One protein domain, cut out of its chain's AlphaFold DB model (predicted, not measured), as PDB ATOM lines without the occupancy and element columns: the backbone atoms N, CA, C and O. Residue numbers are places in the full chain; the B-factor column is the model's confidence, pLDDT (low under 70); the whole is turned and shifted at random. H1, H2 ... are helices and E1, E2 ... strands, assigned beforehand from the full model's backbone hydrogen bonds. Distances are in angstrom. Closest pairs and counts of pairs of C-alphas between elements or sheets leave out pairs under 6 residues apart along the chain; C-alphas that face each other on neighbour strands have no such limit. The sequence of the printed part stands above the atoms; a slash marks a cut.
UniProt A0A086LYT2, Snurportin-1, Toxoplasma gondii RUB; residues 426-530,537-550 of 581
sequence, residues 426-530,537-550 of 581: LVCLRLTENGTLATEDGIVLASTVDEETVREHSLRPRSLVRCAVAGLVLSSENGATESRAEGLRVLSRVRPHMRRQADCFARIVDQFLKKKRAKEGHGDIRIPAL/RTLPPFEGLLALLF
ATOM      1  N   LEU A 426      21.210 -50.828  -4.817       88.19
ATOM      2  CA  LEU A 426      21.363 -49.385  -4.970       88.19
ATOM      3  C   LEU A 426      20.715 -48.684  -3.779       88.19
ATOM      4  O   LEU A 426      19.552 -48.939  -3.471       88.19
ATOM      5  N   VAL A 427      21.461 -47.787  -3.139       90.62
ATOM      6  CA  VAL A 427      21.024 -47.008  -1.970       90.62
ATOM      7  C   VAL A 427      21.336 -45.527  -2.176       90.62
ATOM      8  O   VAL A 427      22.177 -45.162  -3.000       90.62
ATOM      9  N   CYS A 428      20.667 -44.654  -1.430       92.31
ATOM     10  CA  CYS A 428      21.015 -43.244  -1.334       92.31
ATOM     11  C   CYS A 428      21.464 -42.916   0.089       92.31
ATOM     12  O   CYS A 428      20.675 -43.034   1.019       92.31
ATOM     13  N   LEU A 429      22.693 -42.441   0.252       94.00
ATOM     14  CA  LEU A 429      23.258 -42.037   1.538       94.00
ATOM     15  C   LEU A 429      23.504 -40.528   1.570       94.00
ATOM     16  O   LEU A 429      23.425 -39.845   0.545       94.00
ATOM     17  N   ARG A 430      23.773 -39.997   2.759       94.44
ATOM     18  CA  ARG A 430      24.144 -38.605   3.002       94.44
ATOM     19  C   ARG A 430      25.644 -38.549   3.286       94.44
ATOM     20  O   ARG A 430      26.118 -39.256   4.173       94.44
ATOM     21  N   LEU A 431      26.383 -37.704   2.568       94.62
ATOM     22  CA  LEU A 431      27.771 -37.398   2.922       94.62
ATOM     23  C   LEU A 431      27.775 -36.512   4.173       94.62
ATOM     24  O   LEU A 431      27.155 -35.446   4.174       94.62
ATOM     25  N   THR A 432      28.434 -36.950   5.240       93.31
ATOM     26  CA  THR A 432      28.566 -36.180   6.484       93.31
ATOM     27  C   THR A 432      29.590 -35.052   6.330       93.31
ATOM     28  O   THR A 432      30.292 -34.947   5.324       93.31
ATOM     29  N   GLU A 433      29.681 -34.180   7.333       90.19
ATOM     30  CA  GLU A 433      30.722 -33.142   7.398       90.19
ATOM     31  C   GLU A 433      32.122 -33.747   7.625       90.19
ATOM     32  O   GLU A 433      33.109 -33.182   7.166       90.19
ATOM     33  N   ASN A 434      32.192 -34.963   8.182       88.56
ATOM     34  CA  ASN A 434      33.422 -35.741   8.374       88.56
ATOM     35  C   ASN A 434      33.806 -36.587   7.139       88.56
ATOM     36  O   ASN A 434      34.684 -37.441   7.225       88.56
ATOM     37  N   GLY A 435      33.112 -36.421   6.007       89.62
ATOM     38  CA  GLY A 435      33.368 -37.173   4.774       89.62
ATOM     39  C   GLY A 435      32.910 -38.639   4.784       89.62
ATOM     40  O   GLY A 435      33.188 -39.356   3.829       89.62
ATOM     41  N   THR A 436      32.199 -39.104   5.815       93.06
ATOM     42  CA  THR A 436      31.639 -40.470   5.880       93.06
ATOM     43  C   THR A 436      30.265 -40.557   5.208       93.06
ATOM     44  O   THR A 436      29.586 -39.543   5.030       93.06
ATOM     45  N   LEU A 437      29.816 -41.764   4.845       94.06
ATOM     46  CA  LEU A 437      28.488 -41.976   4.255       94.06
ATOM     47  C   LEU A 437      27.523 -42.575   5.279       94.06
ATOM     48  O   LEU A 437      27.718 -43.697   5.746       94.06
ATOM     49  N   ALA A 438      26.466 -41.826   5.591       93.31
ATOM     50  CA  ALA A 438      25.465 -42.191   6.587       93.31
ATOM     51  C   ALA A 438      24.057 -42.341   5.995       93.31
ATOM     52  O   ALA A 438      23.711 -41.716   4.987       93.31
ATOM     53  N   THR A 439      23.230 -43.148   6.648       92.56
ATOM     54  CA  THR A 439      21.789 -43.238   6.395       92.56
ATOM     55  C   THR A 439      21.061 -41.968   6.851       92.56
ATOM     56  O   THR A 439      21.642 -41.060   7.458       92.56
ATOM     57  N   GLU A 440      19.768 -41.863   6.543       90.31
ATOM     58  CA  GLU A 440      18.953 -40.714   6.952       90.31
ATOM     59  C   GLU A 440      18.877 -40.588   8.487       90.31
ATOM     60  O   GLU A 440      19.068 -39.490   9.013       90.31
ATOM     61  N   ASP A 441      18.726 -41.725   9.167       87.38
ATOM     62  CA  ASP A 441      18.751 -41.966  10.618       87.38
ATOM     63  C   ASP A 441      20.159 -41.916  11.257       87.38
ATOM     64  O   ASP A 441      20.294 -42.051  12.469       87.38
ATOM     65  N   GLY A 442      21.209 -41.640  10.476       88.31
ATOM     66  CA  GLY A 442      22.543 -41.300  10.993       88.31
ATOM     67  C   GLY A 442      23.510 -42.470  11.194       88.31
ATOM     68  O   GLY A 442      24.638 -42.237  11.626       88.31
ATOM     69  N   ILE A 443      23.126 -43.697  10.833       88.19
ATOM     70  CA  ILE A 443      24.006 -44.871  10.886       88.19
ATOM     71  C   ILE A 443      25.046 -44.763   9.763       88.19
ATOM     72  O   ILE A 443      24.705 -44.614   8.589       88.19
ATOM     73  N   VAL A 444      26.331 -44.804  10.120       91.06
ATOM     74  CA  VAL A 444      27.451 -44.701   9.171       91.06
ATOM     75  C   VAL A 444      27.726 -46.074   8.564       91.06
ATOM     76  O   VAL A 444      28.104 -46.990   9.281       91.06
ATOM     77  N   LEU A 445      27.564 -46.214   7.244       88.06
ATOM     78  CA  LEU A 445      27.734 -47.498   6.543       88.06
ATOM     79  C   LEU A 445      29.100 -47.662   5.868       88.06
ATOM     80  O   LEU A 445      29.475 -48.782   5.522       88.06
ATOM     81  N   ALA A 446      29.832 -46.565   5.670       83.31
ATOM     82  CA  ALA A 446      31.202 -46.576   5.173       83.31
ATOM     83  C   ALA A 446      32.054 -45.504   5.859       83.31
ATOM     84  O   ALA A 446      31.568 -44.426   6.217       83.31
ATOM     85  N   SER A 447      33.345 -45.815   5.982       78.88
ATOM     86  CA  SER A 447      34.410 -44.889   6.362       78.88
ATOM     87  C   SER A 447      34.515 -43.702   5.394       78.88
ATOM     88  O   SER A 447      33.784 -43.611   4.405       78.88
ATOM     89  N   THR A 448      35.417 -42.768   5.695       83.00
ATOM     90  CA  THR A 448      35.653 -41.553   4.908       83.00
ATOM     91  C   THR A 448      35.813 -41.857   3.417       83.00
ATOM     92  O   THR A 448      36.616 -42.710   3.041       83.00
ATOM     93  N   VAL A 449      35.042 -41.156   2.584       86.75
ATOM     94  CA  VAL A 449      35.150 -41.210   1.122       86.75
ATOM     95  C   VAL A 449      36.471 -40.572   0.702       86.75
ATOM     96  O   VAL A 449      36.825 -39.495   1.180       86.75
ATOM     97  N   ASP A 450      37.188 -41.234  -0.197       89.44
ATOM     98  CA  ASP A 450      38.453 -40.763  -0.750       89.44
ATOM     99  C   ASP A 450      38.307 -39.450  -1.543       89.44
ATOM    100  O   ASP A 450      37.269 -39.139  -2.138       89.44
ATOM    101  N   GLU A 451      39.382 -38.658  -1.568       87.94
ATOM    102  CA  GLU A 451      39.382 -37.350  -2.229       87.94
ATOM    103  C   GLU A 451      39.160 -37.430  -3.746       87.94
ATOM    104  O   GLU A 451      38.666 -36.473  -4.345       87.94
ATOM    105  N   GLU A 452      39.525 -38.548  -4.377       90.62
ATOM    106  CA  GLU A 452      39.322 -38.765  -5.808       90.62
ATOM    107  C   GLU A 452      37.831 -38.879  -6.133       90.62
ATOM    108  O   GLU A 452      37.326 -38.082  -6.923       90.62
ATOM    109  N   THR A 453      37.100 -39.743  -5.428       88.12
ATOM    110  CA  THR A 453      35.641 -39.898  -5.520       88.12
ATOM    111  C   THR A 453      34.901 -38.601  -5.178       88.12
ATOM    112  O   THR A 453      33.919 -38.237  -5.841       88.12
ATOM    113  N   VAL A 454      35.367 -37.851  -4.168       89.06
ATOM    114  CA  VAL A 454      34.817 -36.522  -3.831       89.06
ATOM    115  C   VAL A 454      34.967 -35.549  -5.006       89.06
ATOM    116  O   VAL A 454      34.015 -34.828  -5.331       89.06
ATOM    117  N   ARG A 455      36.131 -35.547  -5.665       89.38
ATOM    118  CA  ARG A 455      36.455 -34.679  -6.806       89.38
ATOM    119  C   ARG A 455      35.688 -35.089  -8.066       89.38
ATOM    120  O   ARG A 455      35.013 -34.242  -8.651       89.38
ATOM    121  N   GLU A 456      35.720 -36.371  -8.434       91.69
ATOM    122  CA  GLU A 456      35.063 -36.936  -9.622       91.69
ATOM    123  C   GLU A 456      33.560 -36.634  -9.624       91.69
ATOM    124  O   GLU A 456      33.011 -36.102 -10.591       91.69
ATOM    125  N   HIS A 457      32.879 -36.909  -8.510       88.56
ATOM    126  CA  HIS A 457      31.433 -36.715  -8.409       88.56
ATOM    127  C   HIS A 457      31.021 -35.327  -7.899       88.56
ATOM    128  O   HIS A 457      29.825 -35.078  -7.696       88.56
ATOM    129  N   SER A 458      31.979 -34.407  -7.714       89.75
ATOM    130  CA  SER A 458      31.748 -33.052  -7.192       89.75
ATOM    131  C   SER A 458      30.896 -33.063  -5.913       89.75
ATOM    132  O   SER A 458      29.890 -32.340  -5.786       89.75
ATOM    133  N   LEU A 459      31.260 -33.952  -4.987       91.12
ATOM    134  CA  LEU A 459      30.572 -34.131  -3.716       91.12
ATOM    135  C   LEU A 459      30.813 -32.924  -2.804       91.12
ATOM    136  O   LEU A 459      31.802 -32.204  -2.918       91.12
ATOM    137  N   ARG A 460      29.863 -32.673  -1.904       90.81
ATOM    138  CA  ARG A 460      29.978 -31.657  -0.848       90.81
ATOM    139  C   ARG A 460      29.372 -32.211   0.443       90.81
ATOM    140  O   ARG A 460      28.457 -33.037   0.337       90.81
ATOM    141  N   PRO A 461      29.805 -31.757   1.630       90.75
ATOM    142  CA  PRO A 461      29.123 -32.069   2.880       90.75
ATOM    143  C   PRO A 461      27.608 -31.889   2.756       90.75
ATOM    144  O   PRO A 461      27.128 -30.986   2.063       90.75
ATOM    145  N   ARG A 462      26.852 -32.782   3.399       90.56
ATOM    146  CA  ARG A 462      25.381 -32.850   3.380       90.56
ATOM    147  C   ARG A 462      24.759 -33.182   2.014       90.56
ATOM    148  O   ARG A 462      23.535 -33.215   1.900       90.56
ATOM    149  N   SER A 463      25.554 -33.444   0.970       91.56
ATOM    150  CA  SER A 463      25.015 -33.903  -0.315       91.56
ATOM    151  C   SER A 463      24.466 -35.329  -0.219       91.56
ATOM    152  O   SER A 463      24.987 -36.169   0.514       91.56
ATOM    153  N   LEU A 464      23.400 -35.594  -0.974       93.31
ATOM    154  CA  LEU A 464      22.891 -36.945  -1.173       93.31
ATOM    155  C   LEU A 464      23.692 -37.641  -2.273       93.31
ATOM    156  O   LEU A 464      23.979 -37.051  -3.319       93.31
ATOM    157  N   VAL A 465      24.026 -38.901  -2.040       92.75
ATOM    158  CA  VAL A 465      24.956 -39.696  -2.838       92.75
ATOM    159  C   VAL A 465      24.300 -41.035  -3.158       92.75
ATOM    160  O   VAL A 465      23.790 -41.706  -2.266       92.75
ATOM    161  N   ARG A 466      24.282 -41.426  -4.435       91.94
ATOM    162  CA  ARG A 466      23.821 -42.749  -4.867       91.94
ATOM    163  C   ARG A 466      24.999 -43.707  -4.793       91.94
ATOM    164  O   ARG A 466      26.010 -43.457  -5.447       91.94
ATOM    165  N   CYS A 467      24.830 -44.808  -4.075       91.31
ATOM    166  CA  CYS A 467      25.840 -45.848  -3.929       91.31
ATOM    167  C   CYS A 467      25.317 -47.192  -4.451       91.31
ATOM    168  O   CYS A 467      24.113 -47.458  -4.408       91.31
ATOM    169  N   ALA A 468      26.230 -48.030  -4.932       89.94
ATOM    170  CA  ALA A 468      26.055 -49.474  -4.998       89.94
ATOM    171  C   ALA A 468      26.611 -50.094  -3.710       89.94
ATOM    172  O   ALA A 468      27.611 -49.607  -3.188       89.94
ATOM    173  N   VAL A 469      25.971 -51.150  -3.218       88.00
ATOM    174  CA  VAL A 469      26.376 -51.948  -2.054       88.00
ATOM    175  C   VAL A 469      26.300 -53.420  -2.456       88.00
ATOM    176  O   VAL A 469      25.287 -53.841  -3.019       88.00
ATOM    177  N   ALA A 470      27.365 -54.178  -2.199       85.44
ATOM    178  CA  ALA A 470      27.452 -55.598  -2.543       85.44
ATOM    179  C   ALA A 470      26.924 -56.492  -1.411       85.44
ATOM    180  O   ALA A 470      26.159 -57.422  -1.659       85.44
ATOM    181  N   GLY A 471      27.288 -56.161  -0.170       83.06
ATOM    182  CA  GLY A 471      26.901 -56.884   1.041       83.06
ATOM    183  C   GLY A 471      26.563 -55.938   2.189       83.06
ATOM    184  O   GLY A 471      26.889 -54.749   2.153       83.06
ATOM    185  N   LEU A 472      25.897 -56.461   3.214       85.31
ATOM    186  CA  LEU A 472      25.625 -55.747   4.456       85.31
ATOM    187  C   LEU A 472      25.947 -56.678   5.626       85.31
ATOM    188  O   LEU A 472      25.328 -57.734   5.758       85.31
ATOM    189  N   VAL A 473      26.904 -56.271   6.455       81.19
ATOM    190  CA  VAL A 473      27.268 -56.953   7.698       81.19
ATOM    191  C   VAL A 473      26.469 -56.328   8.832       81.19
ATOM    192  O   VAL A 473      26.447 -55.104   8.988       81.19
ATOM    193  N   LEU A 474      25.808 -57.196   9.593       78.31
ATOM    194  CA  LEU A 474      25.050 -56.882  10.796       78.31
ATOM    195  C   LEU A 474      25.658 -57.722  11.921       78.31
ATOM    196  O   LEU A 474      25.353 -58.909  12.017       78.31
ATOM    197  N   SER A 475      26.545 -57.138  12.722       66.62
ATOM    198  CA  SER A 475      27.128 -57.798  13.894       66.62
ATOM    199  C   SER A 475      26.547 -57.202  15.174       66.62
ATOM    200  O   SER A 475      26.280 -56.004  15.263       66.62
ATOM    201  N   SER A 476      26.325 -58.055  16.172       59.97
ATOM    202  CA  SER A 476      25.867 -57.665  17.509       59.97
ATOM    203  C   SER A 476      26.933 -58.074  18.521       59.97
ATOM    204  O   SER A 476      26.778 -59.042  19.258       59.97
ATOM    205  N   GLU A 477      28.059 -57.362  18.522       48.72
ATOM    206  CA  GLU A 477      29.140 -57.611  19.475       48.72
ATOM    207  C   GLU A 477      29.013 -56.654  20.667       48.72
ATOM    208  O   GLU A 477      28.836 -55.445  20.516       48.72
ATOM    209  N   ASN A 478      29.083 -57.196  21.885       41.69
ATOM    210  CA  ASN A 478      29.050 -56.433  23.143       41.69
ATOM    211  C   ASN A 478      27.817 -55.513  23.331       41.69
ATOM    212  O   ASN A 478      27.881 -54.515  24.052       41.69
ATOM    213  N   GLY A 479      26.686 -55.831  22.688       52.16
ATOM    214  CA  GLY A 479      25.464 -55.015  22.729       52.16
ATOM    215  C   GLY A 479      25.521 -53.735  21.883       52.16
ATOM    216  O   GLY A 479      24.613 -52.904  21.969       52.16
ATOM    217  N   ALA A 480      26.561 -53.569  21.061       48.06
ATOM    218  CA  ALA A 480      26.624 -52.570  20.005       48.06
ATOM    219  C   ALA A 480      26.328 -53.249  18.659       48.06
ATOM    220  O   ALA A 480      27.055 -54.137  18.222       48.06
ATOM    221  N   THR A 481      25.253 -52.829  17.991       58.00
ATOM    222  CA  THR A 481      24.948 -53.306  16.637       58.00
ATOM    223  C   THR A 481      25.840 -52.580  15.633       58.00
ATOM    224  O   THR A 481      25.508 -51.479  15.183       58.00
ATOM    225  N   GLU A 482      26.975 -53.173  15.273       66.88
ATOM    226  CA  GLU A 482      27.791 -52.664  14.176       66.88
ATOM    227  C   GLU A 482      27.138 -53.011  12.833       66.88
ATOM    228  O   GLU A 482      26.686 -54.125  12.571       66.88
ATOM    229  N   SER A 483      27.024 -51.996  11.979       79.94
ATOM    230  CA  SER A 483      26.294 -52.063  10.715       79.94
ATOM    231  C   SER A 483      27.165 -51.498   9.606       79.94
ATOM    232  O   SER A 483      27.353 -50.285   9.515       79.94
ATOM    233  N   ARG A 484      27.711 -52.372   8.758       82.69
ATOM    234  CA  ARG A 484      28.707 -52.001   7.744       82.69
ATOM    235  C   ARG A 484      28.286 -52.466   6.357       82.69
ATOM    236  O   ARG A 484      27.862 -53.602   6.177       82.69
ATOM    237  N   ALA A 485      28.445 -51.599   5.360       85.62
ATOM    238  CA  ALA A 485      28.258 -51.972   3.964       85.62
ATOM    239  C   ALA A 485      29.561 -52.521   3.359       85.62
ATOM    240  O   ALA A 485      30.629 -51.917   3.479       85.62
ATOM    241  N   GLU A 486      29.456 -53.644   2.657       86.31
ATOM    242  CA  GLU A 486      30.543 -54.261   1.900       86.31
ATOM    243  C   GLU A 486      30.460 -53.878   0.423       86.31
ATOM    244  O   GLU A 486      29.370 -53.726  -0.142       86.31
ATOM    245  N   GLY A 487      31.620 -53.717  -0.219       85.00
ATOM    246  CA  GLY A 487      31.700 -53.313  -1.625       85.00
ATOM    247  C   GLY A 487      30.992 -51.986  -1.922       85.00
ATOM    248  O   GLY A 487      30.521 -51.782  -3.041       85.00
ATOM    249  N   LEU A 488      30.860 -51.101  -0.921       89.31
ATOM    250  CA  LEU A 488      30.172 -49.828  -1.091       89.31
ATOM    251  C   LEU A 488      30.951 -48.946  -2.069       89.31
ATOM    252  O   LEU A 488      32.083 -48.550  -1.804       89.31
ATOM    253  N   ARG A 489      30.312 -48.604  -3.188       89.88
ATOM    254  CA  ARG A 489      30.874 -47.756  -4.243       89.88
ATOM    255  C   ARG A 489      29.945 -46.590  -4.531       89.88
ATOM    256  O   ARG A 489      28.767 -46.794  -4.830       89.88
ATOM    257  N   VAL A 490      30.470 -45.370  -4.492       90.69
ATOM    258  CA  VAL A 490      29.738 -44.190  -4.963       90.69
ATOM    259  C   VAL A 490      29.540 -44.285  -6.479       90.69
ATOM    260  O   VAL A 490      30.419 -44.732  -7.204       90.69
ATOM    261  N   LEU A 491      28.354 -43.901  -6.958       89.81
ATOM    262  CA  LEU A 491      28.014 -43.885  -8.385       89.81
ATOM    263  C   LEU A 491      27.764 -42.473  -8.920       89.81
ATOM    264  O   LEU A 491      27.965 -42.212 -10.100       89.81
ATOM    265  N   SER A 492      27.170 -41.596  -8.104       89.69
ATOM    266  CA  SER A 492      26.855 -40.213  -8.490       89.69
ATOM    267  C   SER A 492      26.293 -39.397  -7.330       89.69
ATOM    268  O   SER A 492      25.638 -39.916  -6.423       89.69
ATOM    269  N   ARG A 493      26.447 -38.073  -7.417       91.50
ATOM    270  CA  ARG A 493      25.708 -37.118  -6.588       91.50
ATOM    271  C   ARG A 493      24.236 -37.042  -7.004       91.50
ATOM    272  O   ARG A 493      23.913 -36.793  -8.167       91.50
ATOM    273  N   VAL A 494      23.326 -37.172  -6.042       89.00
ATOM    274  CA  VAL A 494      21.880 -37.028  -6.252       89.00
ATOM    275  C   VAL A 494      21.486 -35.551  -6.182       89.00
ATOM    276  O   VAL A 494      21.892 -34.807  -5.289       89.00
ATOM    277  N   ARG A 495      20.678 -35.099  -7.148       84.00
ATOM    278  CA  ARG A 495      20.204 -33.708  -7.213       84.00
ATOM    279  C   ARG A 495      19.055 -33.472  -6.211       84.00
ATOM    280  O   ARG A 495      18.131 -34.287  -6.195       84.00
ATOM    281  N   PRO A 496      19.010 -32.342  -5.473       73.44
ATOM    282  CA  PRO A 496      17.969 -32.083  -4.461       73.44
ATOM    283  C   PRO A 496      16.513 -32.143  -4.968       73.44
ATOM    284  O   PRO A 496      15.608 -32.539  -4.239       73.44
ATOM    285  N   HIS A 497      16.260 -31.810  -6.240       72.44
ATOM    286  CA  HIS A 497      14.921 -31.912  -6.846       72.44
ATOM    287  C   HIS A 497      14.503 -33.352  -7.215       72.44
ATOM    288  O   HIS A 497      13.340 -33.606  -7.545       72.44
ATOM    289  N   MET A 498      15.441 -34.302  -7.193       74.44
ATOM    290  CA  MET A 498      15.158 -35.725  -7.393       74.44
ATOM    291  C   MET A 498      14.808 -36.402  -6.071       74.44
ATOM    292  O   MET A 498      13.887 -37.219  -6.027       74.44
ATOM    293  N   ARG A 499      15.521 -36.047  -4.996       81.38
ATOM    294  CA  ARG A 499      15.396 -36.665  -3.677       81.38
ATOM    295  C   ARG A 499      15.810 -35.668  -2.584       81.38
ATOM    296  O   ARG A 499      16.791 -34.957  -2.772       81.38
ATOM    297  N   ARG A 500      15.058 -35.622  -1.474       79.56
ATOM    298  CA  ARG A 500      15.274 -34.697  -0.337       79.56
ATOM    299  C   ARG A 500      15.984 -35.324   0.876       79.56
ATOM    300  O   ARG A 500      16.655 -34.604   1.597       79.56
ATOM    301  N   GLN A 501      15.850 -36.634   1.071       86.00
ATOM    302  CA  GLN A 501      16.365 -37.407   2.216       86.00
ATOM    303  C   GLN A 501      17.150 -38.624   1.707       86.00
ATOM    304  O   GLN A 501      16.862 -39.110   0.611       86.00
ATOM    305  N   ALA A 502      18.104 -39.138   2.477       90.38
ATOM    306  CA  ALA A 502      18.760 -40.425   2.254       90.38
ATOM    307  C   ALA A 502      17.778 -41.601   2.465       90.38
ATOM    308  O   ALA A 502      16.567 -41.411   2.616       90.38
ATOM    309  N   ASP A 503      18.254 -42.836   2.350       89.75
ATOM    310  CA  ASP A 503      17.538 -44.033   2.793       89.75
ATOM    311  C   ASP A 503      17.737 -44.227   4.299       89.75
ATOM    312  O   ASP A 503      18.824 -43.972   4.815       89.75
ATOM    313  N   CYS A 504      16.688 -44.666   5.000       88.62
ATOM    314  CA  CYS A 504      16.815 -45.139   6.375       88.62
ATOM    315  C   CYS A 504      17.462 -46.525   6.403       88.62
ATOM    316  O   CYS A 504      17.314 -47.307   5.456       88.62
ATOM    317  N   PHE A 505      18.134 -46.853   7.502       87.44
ATOM    318  CA  PHE A 505      18.818 -48.130   7.643       87.44
ATOM    319  C   PHE A 505      17.870 -49.329   7.516       87.44
ATOM    320  O   PHE A 505      18.138 -50.245   6.740       87.44
ATOM    321  N   ALA A 506      16.700 -49.272   8.162       83.69
ATOM    322  CA  ALA A 506      15.686 -50.325   8.084       83.69
ATOM    323  C   ALA A 506      15.245 -50.643   6.639       83.69
ATOM    324  O   ALA A 506      15.089 -51.811   6.286       83.69
ATOM    325  N   ARG A 507      15.113 -49.629   5.764       85.69
ATOM    326  CA  ARG A 507      14.835 -49.848   4.330       85.69
ATOM    327  C   ARG A 507      16.012 -50.521   3.634       85.69
ATOM    328  O   ARG A 507      15.790 -51.390   2.801       85.69
ATOM    329  N   ILE A 508      17.249 -50.128   3.937       86.94
ATOM    330  CA  ILE A 508      18.435 -50.742   3.326       86.94
ATOM    331  C   ILE A 508      18.492 -52.235   3.676       86.94
ATOM    332  O   ILE A 508      18.634 -53.047   2.763       86.94
ATOM    333  N   VAL A 509      18.288 -52.590   4.949       85.50
ATOM    334  CA  VAL A 509      18.236 -53.981   5.434       85.50
ATOM    335  C   VAL A 509      17.090 -54.767   4.781       85.50
ATOM    336  O   VAL A 509      17.328 -55.833   4.218       85.50
ATOM    337  N   ASP A 510      15.861 -54.240   4.787       82.69
ATOM    338  CA  ASP A 510      14.691 -54.875   4.157       82.69
ATOM    339  C   ASP A 510      14.945 -55.215   2.678       82.69
ATOM    340  O   ASP A 510      14.749 -56.350   2.231       82.69
ATOM    341  N   GLN A 511      15.445 -54.233   1.929       84.19
ATOM    342  CA  GLN A 511      15.764 -54.367   0.511       84.19
ATOM    343  C   GLN A 511      16.899 -55.369   0.261       84.19
ATOM    344  O   GLN A 511      16.807 -56.161  -0.681       84.19
ATOM    345  N   PHE A 512      17.923 -55.388   1.119       83.06
ATOM    346  CA  PHE A 512      19.014 -56.363   1.057       83.06
ATOM    347  C   PHE A 512      18.489 -57.788   1.242       83.06
ATOM    348  O   PHE A 512      18.689 -58.656   0.389       83.06
ATOM    349  N   LEU A 513      17.736 -58.015   2.323       80.62
ATOM    350  CA  LEU A 513      17.184 -59.322   2.670       80.62
ATOM    351  C   LEU A 513      16.189 -59.827   1.621       80.62
ATOM    352  O   LEU A 513      16.133 -61.030   1.370       80.62
ATOM    353  N   LYS A 514      15.402 -58.947   0.990       79.12
ATOM    354  CA  LYS A 514      14.525 -59.312  -0.137       79.12
ATOM    355  C   LYS A 514      15.322 -59.744  -1.368       79.12
ATOM    356  O   LYS A 514      15.032 -60.799  -1.927       79.12
ATOM    357  N   LYS A 515      16.356 -58.989  -1.760       78.06
ATOM    358  CA  LYS A 515      17.211 -59.348  -2.906       78.06
ATOM    359  C   LYS A 515      17.992 -60.642  -2.669       78.06
ATOM    360  O   LYS A 515      18.056 -61.470  -3.572       78.06
ATOM    361  N   LYS A 516      18.531 -60.855  -1.462       76.38
ATOM    362  CA  LYS A 516      19.210 -62.106  -1.082       76.38
ATOM    363  C   LYS A 516      18.266 -63.311  -1.199       76.38
ATOM    364  O   LYS A 516      18.591 -64.276  -1.881       76.38
ATOM    365  N   ARG A 517      17.053 -63.208  -0.645       70.81
ATOM    366  CA  ARG A 517      16.011 -64.249  -0.733       70.81
ATOM    367  C   ARG A 517      15.564 -64.571  -2.159       70.81
ATOM    368  O   ARG A 517      15.428 -65.743  -2.495       70.81
ATOM    369  N   ALA A 518      15.408 -63.554  -3.008       70.56
ATOM    370  CA  ALA A 518      15.085 -63.749  -4.421       70.56
ATOM    371  C   ALA A 518      16.177 -64.538  -5.172       70.56
ATOM    372  O   ALA A 518      15.846 -65.390  -5.993       70.56
ATOM    373  N   LYS A 519      17.465 -64.311  -4.859       69.25
ATOM    374  CA  LYS A 519      18.587 -65.105  -5.400       69.25
ATOM    375  C   LYS A 519      18.612 -66.539  -4.847       69.25
ATOM    376  O   LYS A 519      18.901 -67.467  -5.590       69.25
ATOM    377  N   GLU A 520      18.275 -66.729  -3.570       67.44
ATOM    378  CA  GLU A 520      18.185 -68.049  -2.917       67.44
ATOM    379  C   GLU A 520      16.915 -68.848  -3.291       67.44
ATOM    380  O   GLU A 520      16.708 -69.950  -2.783       67.44
ATOM    381  N   GLY A 521      16.040 -68.317  -4.155       56.62
ATOM    382  CA  GLY A 521      14.833 -69.001  -4.642       56.62
ATOM    383  C   GLY A 521      13.706 -69.172  -3.612       56.62
ATOM    384  O   GLY A 521      12.699 -69.803  -3.922       56.62
ATOM    385  N   HIS A 522      13.845 -68.612  -2.408       52.38
ATOM    386  CA  HIS A 522      12.884 -68.754  -1.311       52.38
ATOM    387  C   HIS A 522      12.171 -67.422  -1.054       52.38
ATOM    388  O   HIS A 522      12.749 -66.498  -0.483       52.38
ATOM    389  N   GLY A 523      10.895 -67.322  -1.440       47.59
ATOM    390  CA  GLY A 523      10.066 -66.113  -1.295       47.59
ATOM    391  C   GLY A 523       9.625 -65.769   0.137       47.59
ATOM    392  O   GLY A 523       8.788 -64.888   0.322       47.59
ATOM    393  N   ASP A 524      10.177 -66.451   1.139       49.56
ATOM    394  CA  ASP A 524       9.647 -66.523   2.499       49.56
ATOM    395  C   ASP A 524      10.509 -65.782   3.536       49.56
ATOM    396  O   ASP A 524      11.682 -65.457   3.342       49.56
ATOM    397  N   ILE A 525       9.923 -65.489   4.690       48.19
ATOM    398  CA  ILE A 525      10.598 -64.929   5.858       48.19
ATOM    399  C   ILE A 525      11.249 -66.068   6.640       48.19
ATOM    400  O   ILE A 525      10.561 -66.852   7.287       48.19
ATOM    401  N   ARG A 526      12.587 -66.138   6.634       41.25
ATOM    402  CA  ARG A 526      13.307 -66.877   7.677       41.25
ATOM    403  C   ARG A 526      13.147 -66.123   8.992       41.25
ATOM    404  O   ARG A 526      13.620 -64.994   9.108       41.25
ATOM    405  N   ILE A 527      12.503 -66.760   9.960       43.16
ATOM    406  CA  ILE A 527      12.655 -66.407  11.370       43.16
ATOM    407  C   ILE A 527      13.795 -67.287  11.917       43.16
ATOM    408  O   ILE A 527      13.821 -68.486  11.597       43.16
ATOM    409  N   PRO A 528      14.762 -66.738  12.681       39.81
ATOM    410  CA  PRO A 528      15.750 -67.550  13.386       39.81
ATOM    411  C   PRO A 528      15.040 -68.593  14.253       39.81
ATOM    412  O   PRO A 528      14.069 -68.274  14.942       39.81
ATOM    413  N   ALA A 529      15.471 -69.852  14.183       33.84
ATOM    414  CA  ALA A 529      14.881 -70.887  15.020       33.84
ATOM    415  C   ALA A 529      15.367 -70.701  16.454       33.84
ATOM    416  O   ALA A 529      16.529 -70.943  16.758       33.84
ATOM    417  N   LEU A 530      14.463 -70.288  17.335       42.19
ATOM    418  CA  LEU A 530      14.773 -70.097  18.745       42.19
ATOM    419  C   LEU A 530      14.584 -71.418  19.506       42.19
ATOM    420  O   LEU A 530      13.661 -71.556  20.298       42.19
ATOM    421  N   ARG A 537      12.338 -72.287  10.159       51.84
ATOM    422  CA  ARG A 537      11.102 -72.295   9.380       51.84
ATOM    423  C   ARG A 537      11.004 -71.013   8.567       51.84
ATOM    424  O   ARG A 537      10.872 -69.916   9.108       51.84
ATOM    425  N   THR A 538      11.015 -71.176   7.252       60.00
ATOM    426  CA  THR A 538      10.555 -70.174   6.297       60.00
ATOM    427  C   THR A 538       9.040 -70.013   6.428       60.00
ATOM    428  O   THR A 538       8.285 -70.938   6.133       60.00
ATOM    429  N   LEU A 539       8.590 -68.850   6.902       65.88
ATOM    430  CA  LEU A 539       7.178 -68.474   6.949       65.88
ATOM    431  C   LEU A 539       6.802 -67.626   5.726       65.88
ATOM    432  O   LEU A 539       7.562 -66.719   5.378       65.88
ATOM    433  N   PRO A 540       5.612 -67.813   5.130       75.44
ATOM    434  CA  PRO A 540       5.094 -66.896   4.117       75.44
ATOM    435  C   PRO A 540       5.098 -65.436   4.606       75.44
ATOM    436  O   PRO A 540       4.914 -65.208   5.807       75.44
ATOM    437  N   PRO A 541       5.237 -64.430   3.714       79.50
ATOM    438  CA  PRO A 541       5.390 -63.023   4.102       79.50
ATOM    439  C   PRO A 541       4.369 -62.509   5.130       79.50
ATOM    440  O   PRO A 541       4.736 -61.802   6.067       79.50
ATOM    441  N   PHE A 542       3.105 -62.925   5.016       83.69
ATOM    442  CA  PHE A 542       2.063 -62.552   5.973       83.69
ATOM    443  C   PHE A 542       2.199 -63.224   7.345       83.69
ATOM    444  O   PHE A 542       1.995 -62.576   8.366       83.69
ATOM    445  N   GLU A 543       2.561 -64.507   7.399       82.75
ATOM    446  CA  GLU A 543       2.708 -65.210   8.679       82.75
ATOM    447  C   GLU A 543       3.949 -64.717   9.437       82.75
ATOM    448  O   GLU A 543       3.920 -64.614  10.660       82.75
ATOM    449  N   GLY A 544       5.010 -64.312   8.726       79.00
ATOM    450  CA  GLY A 544       6.136 -63.612   9.349       79.00
ATOM    451  C   GLY A 544       5.781 -62.198   9.830       79.00
ATOM    452  O   GLY A 544       6.214 -61.816  10.913       79.00
ATOM    453  N   LEU A 545       4.936 -61.444   9.108       83.44
ATOM    454  CA  LEU A 545       4.368 -60.185   9.619       83.44
ATOM    455  C   LEU A 545       3.573 -60.420  10.914       83.44
ATOM    456  O   LEU A 545       3.765 -59.705  11.894       83.44
ATOM    457  N   LEU A 546       2.709 -61.437  10.945       83.00
ATOM    458  CA  LEU A 546       1.946 -61.774  12.146       83.00
ATOM    459  C   LEU A 546       2.849 -62.205  13.309       83.00
ATOM    460  O   LEU A 546       2.608 -61.777  14.432       83.00
ATOM    461  N   ALA A 547       3.905 -62.981  13.059       78.25
ATOM    462  CA  ALA A 547       4.865 -63.379  14.090       78.25
ATOM    463  C   ALA A 547       5.662 -62.193  14.671       78.25
ATOM    464  O   ALA A 547       6.009 -62.214  15.851       78.25
ATOM    465  N   LEU A 548       5.928 -61.153  13.869       77.56
ATOM    466  CA  LEU A 548       6.582 -59.919  14.324       77.56
ATOM    467  C   LEU A 548       5.657 -59.038  15.180       77.56
ATOM    468  O   LEU A 548       6.118 -58.442  16.152       77.56
ATOM    469  N   LEU A 549       4.372 -58.935  14.823       80.25
ATOM    470  CA  LEU A 549       3.414 -58.041  15.495       80.25
ATOM    471  C   LEU A 549       2.652 -58.699  16.659       80.25
ATOM    472  O   LEU A 549       2.213 -58.005  17.572       80.25
ATOM    473  N   PHE A 550       2.488 -60.022  16.632       79.19
ATOM    474  CA  PHE A 550       1.766 -60.814  17.635       79.19
ATOM    475  C   PHE A 550       2.629 -62.006  18.095       79.19
ATOM    476  O   PHE A 550       2.252 -63.161  17.867       79.19
TER     477      PHE A 550
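Overview. This is residues 426 to 530 and 537 to 550 of the 581 residues of the protein "Snurportin-1" of Toxoplasma gondii RUB (UniProt A0A086LYT2). A strongly twisted sheet of three strands, E1, E3 and E6, bends over into the hairpin E4 and E5, and with E2 and the short pairings of residues 437 to 438 the strands make a small, only partly formed barrel. H1 is at one end; H2 leads away from the strands toward H3, and this helical tail makes much of the length. The 119 printed residues hold three named helices and six named strands, in the order E1 E2 H1 E3 E4 E5 E6 H2 H3, a mixed class. Both sheets, E1 - E3 - E6 and E4 - E5, are antiparallel. The whole is only just loose, close to compact, with a radius of gyration of the C-alphas of 16.5 A and spans of 48 by 35 by 25 A.

Along the chain. Find C-alpha 426 at (21.363, -49.385, -4.970); from there E1 runs 15.7 A to residue 431. Its sheet continues with E3, residues 464 to 469, 15.4 A, and E6, residues 489 to 494, 14.1 A. Look between them for E4, residues 471 to 477, and E5, residues 480 to 486, each 18.6 A long. E2 is residues 444 to 446, 5.8 A, and H1 is residues 451 to 456, 8.6 A. H2, residues 505 to 519, runs 21.4 A from (18.818, -48.130, 7.643). H3, residues 541 to 549, runs 12.6 A and ends at (3.414, -58.041, 15.495).

Arrangement. Start at E3, the inner strand: it is antiparallel to E1 at 136 degrees, with N 429 and O 465 2.8 A apart, and to E6 at 152 degrees, with N 466 and O 492 2.8 A apart. E3 runs on into E4 at 90 degrees, and E5 runs on into E6 at 90 degrees. In the hairpin E4 and E5, N 473 and O 484 are 2.8 A apart. E2 pairs with no named strand; its closest C-alpha to E5 is that of Leu 445, 4.8 A from Arg 484's. Residues 437 to 438 pair antiparallel with 430 to 431 of E1 and with 444 to 446 of E2. H1 only grazes the larger sheet with residues 453 to 456, and H2 with 505 to 512. The closest C-alphas of H2 and E4, Phe 512 and Leu 472, are 7.5 A apart. H2 and H3 are apart. In H1, H2 and H3 every O i to N i+4 pair is within hydrogen-bond range.

Size, cuts and confidence. The two C-alphas farthest apart, of Arg 455 and Phe 550, are 49.8 A apart. Residues 531 to 536 are cut out, and C-alphas 530 and 537 are 10.3 A apart across the cut. The link from E1 to E2, 12 residues, is long. The mean pLDDT of the printed part is 79.6; look for values under 70 at residues 475 to 482, 519 to 530 and 537 to 539.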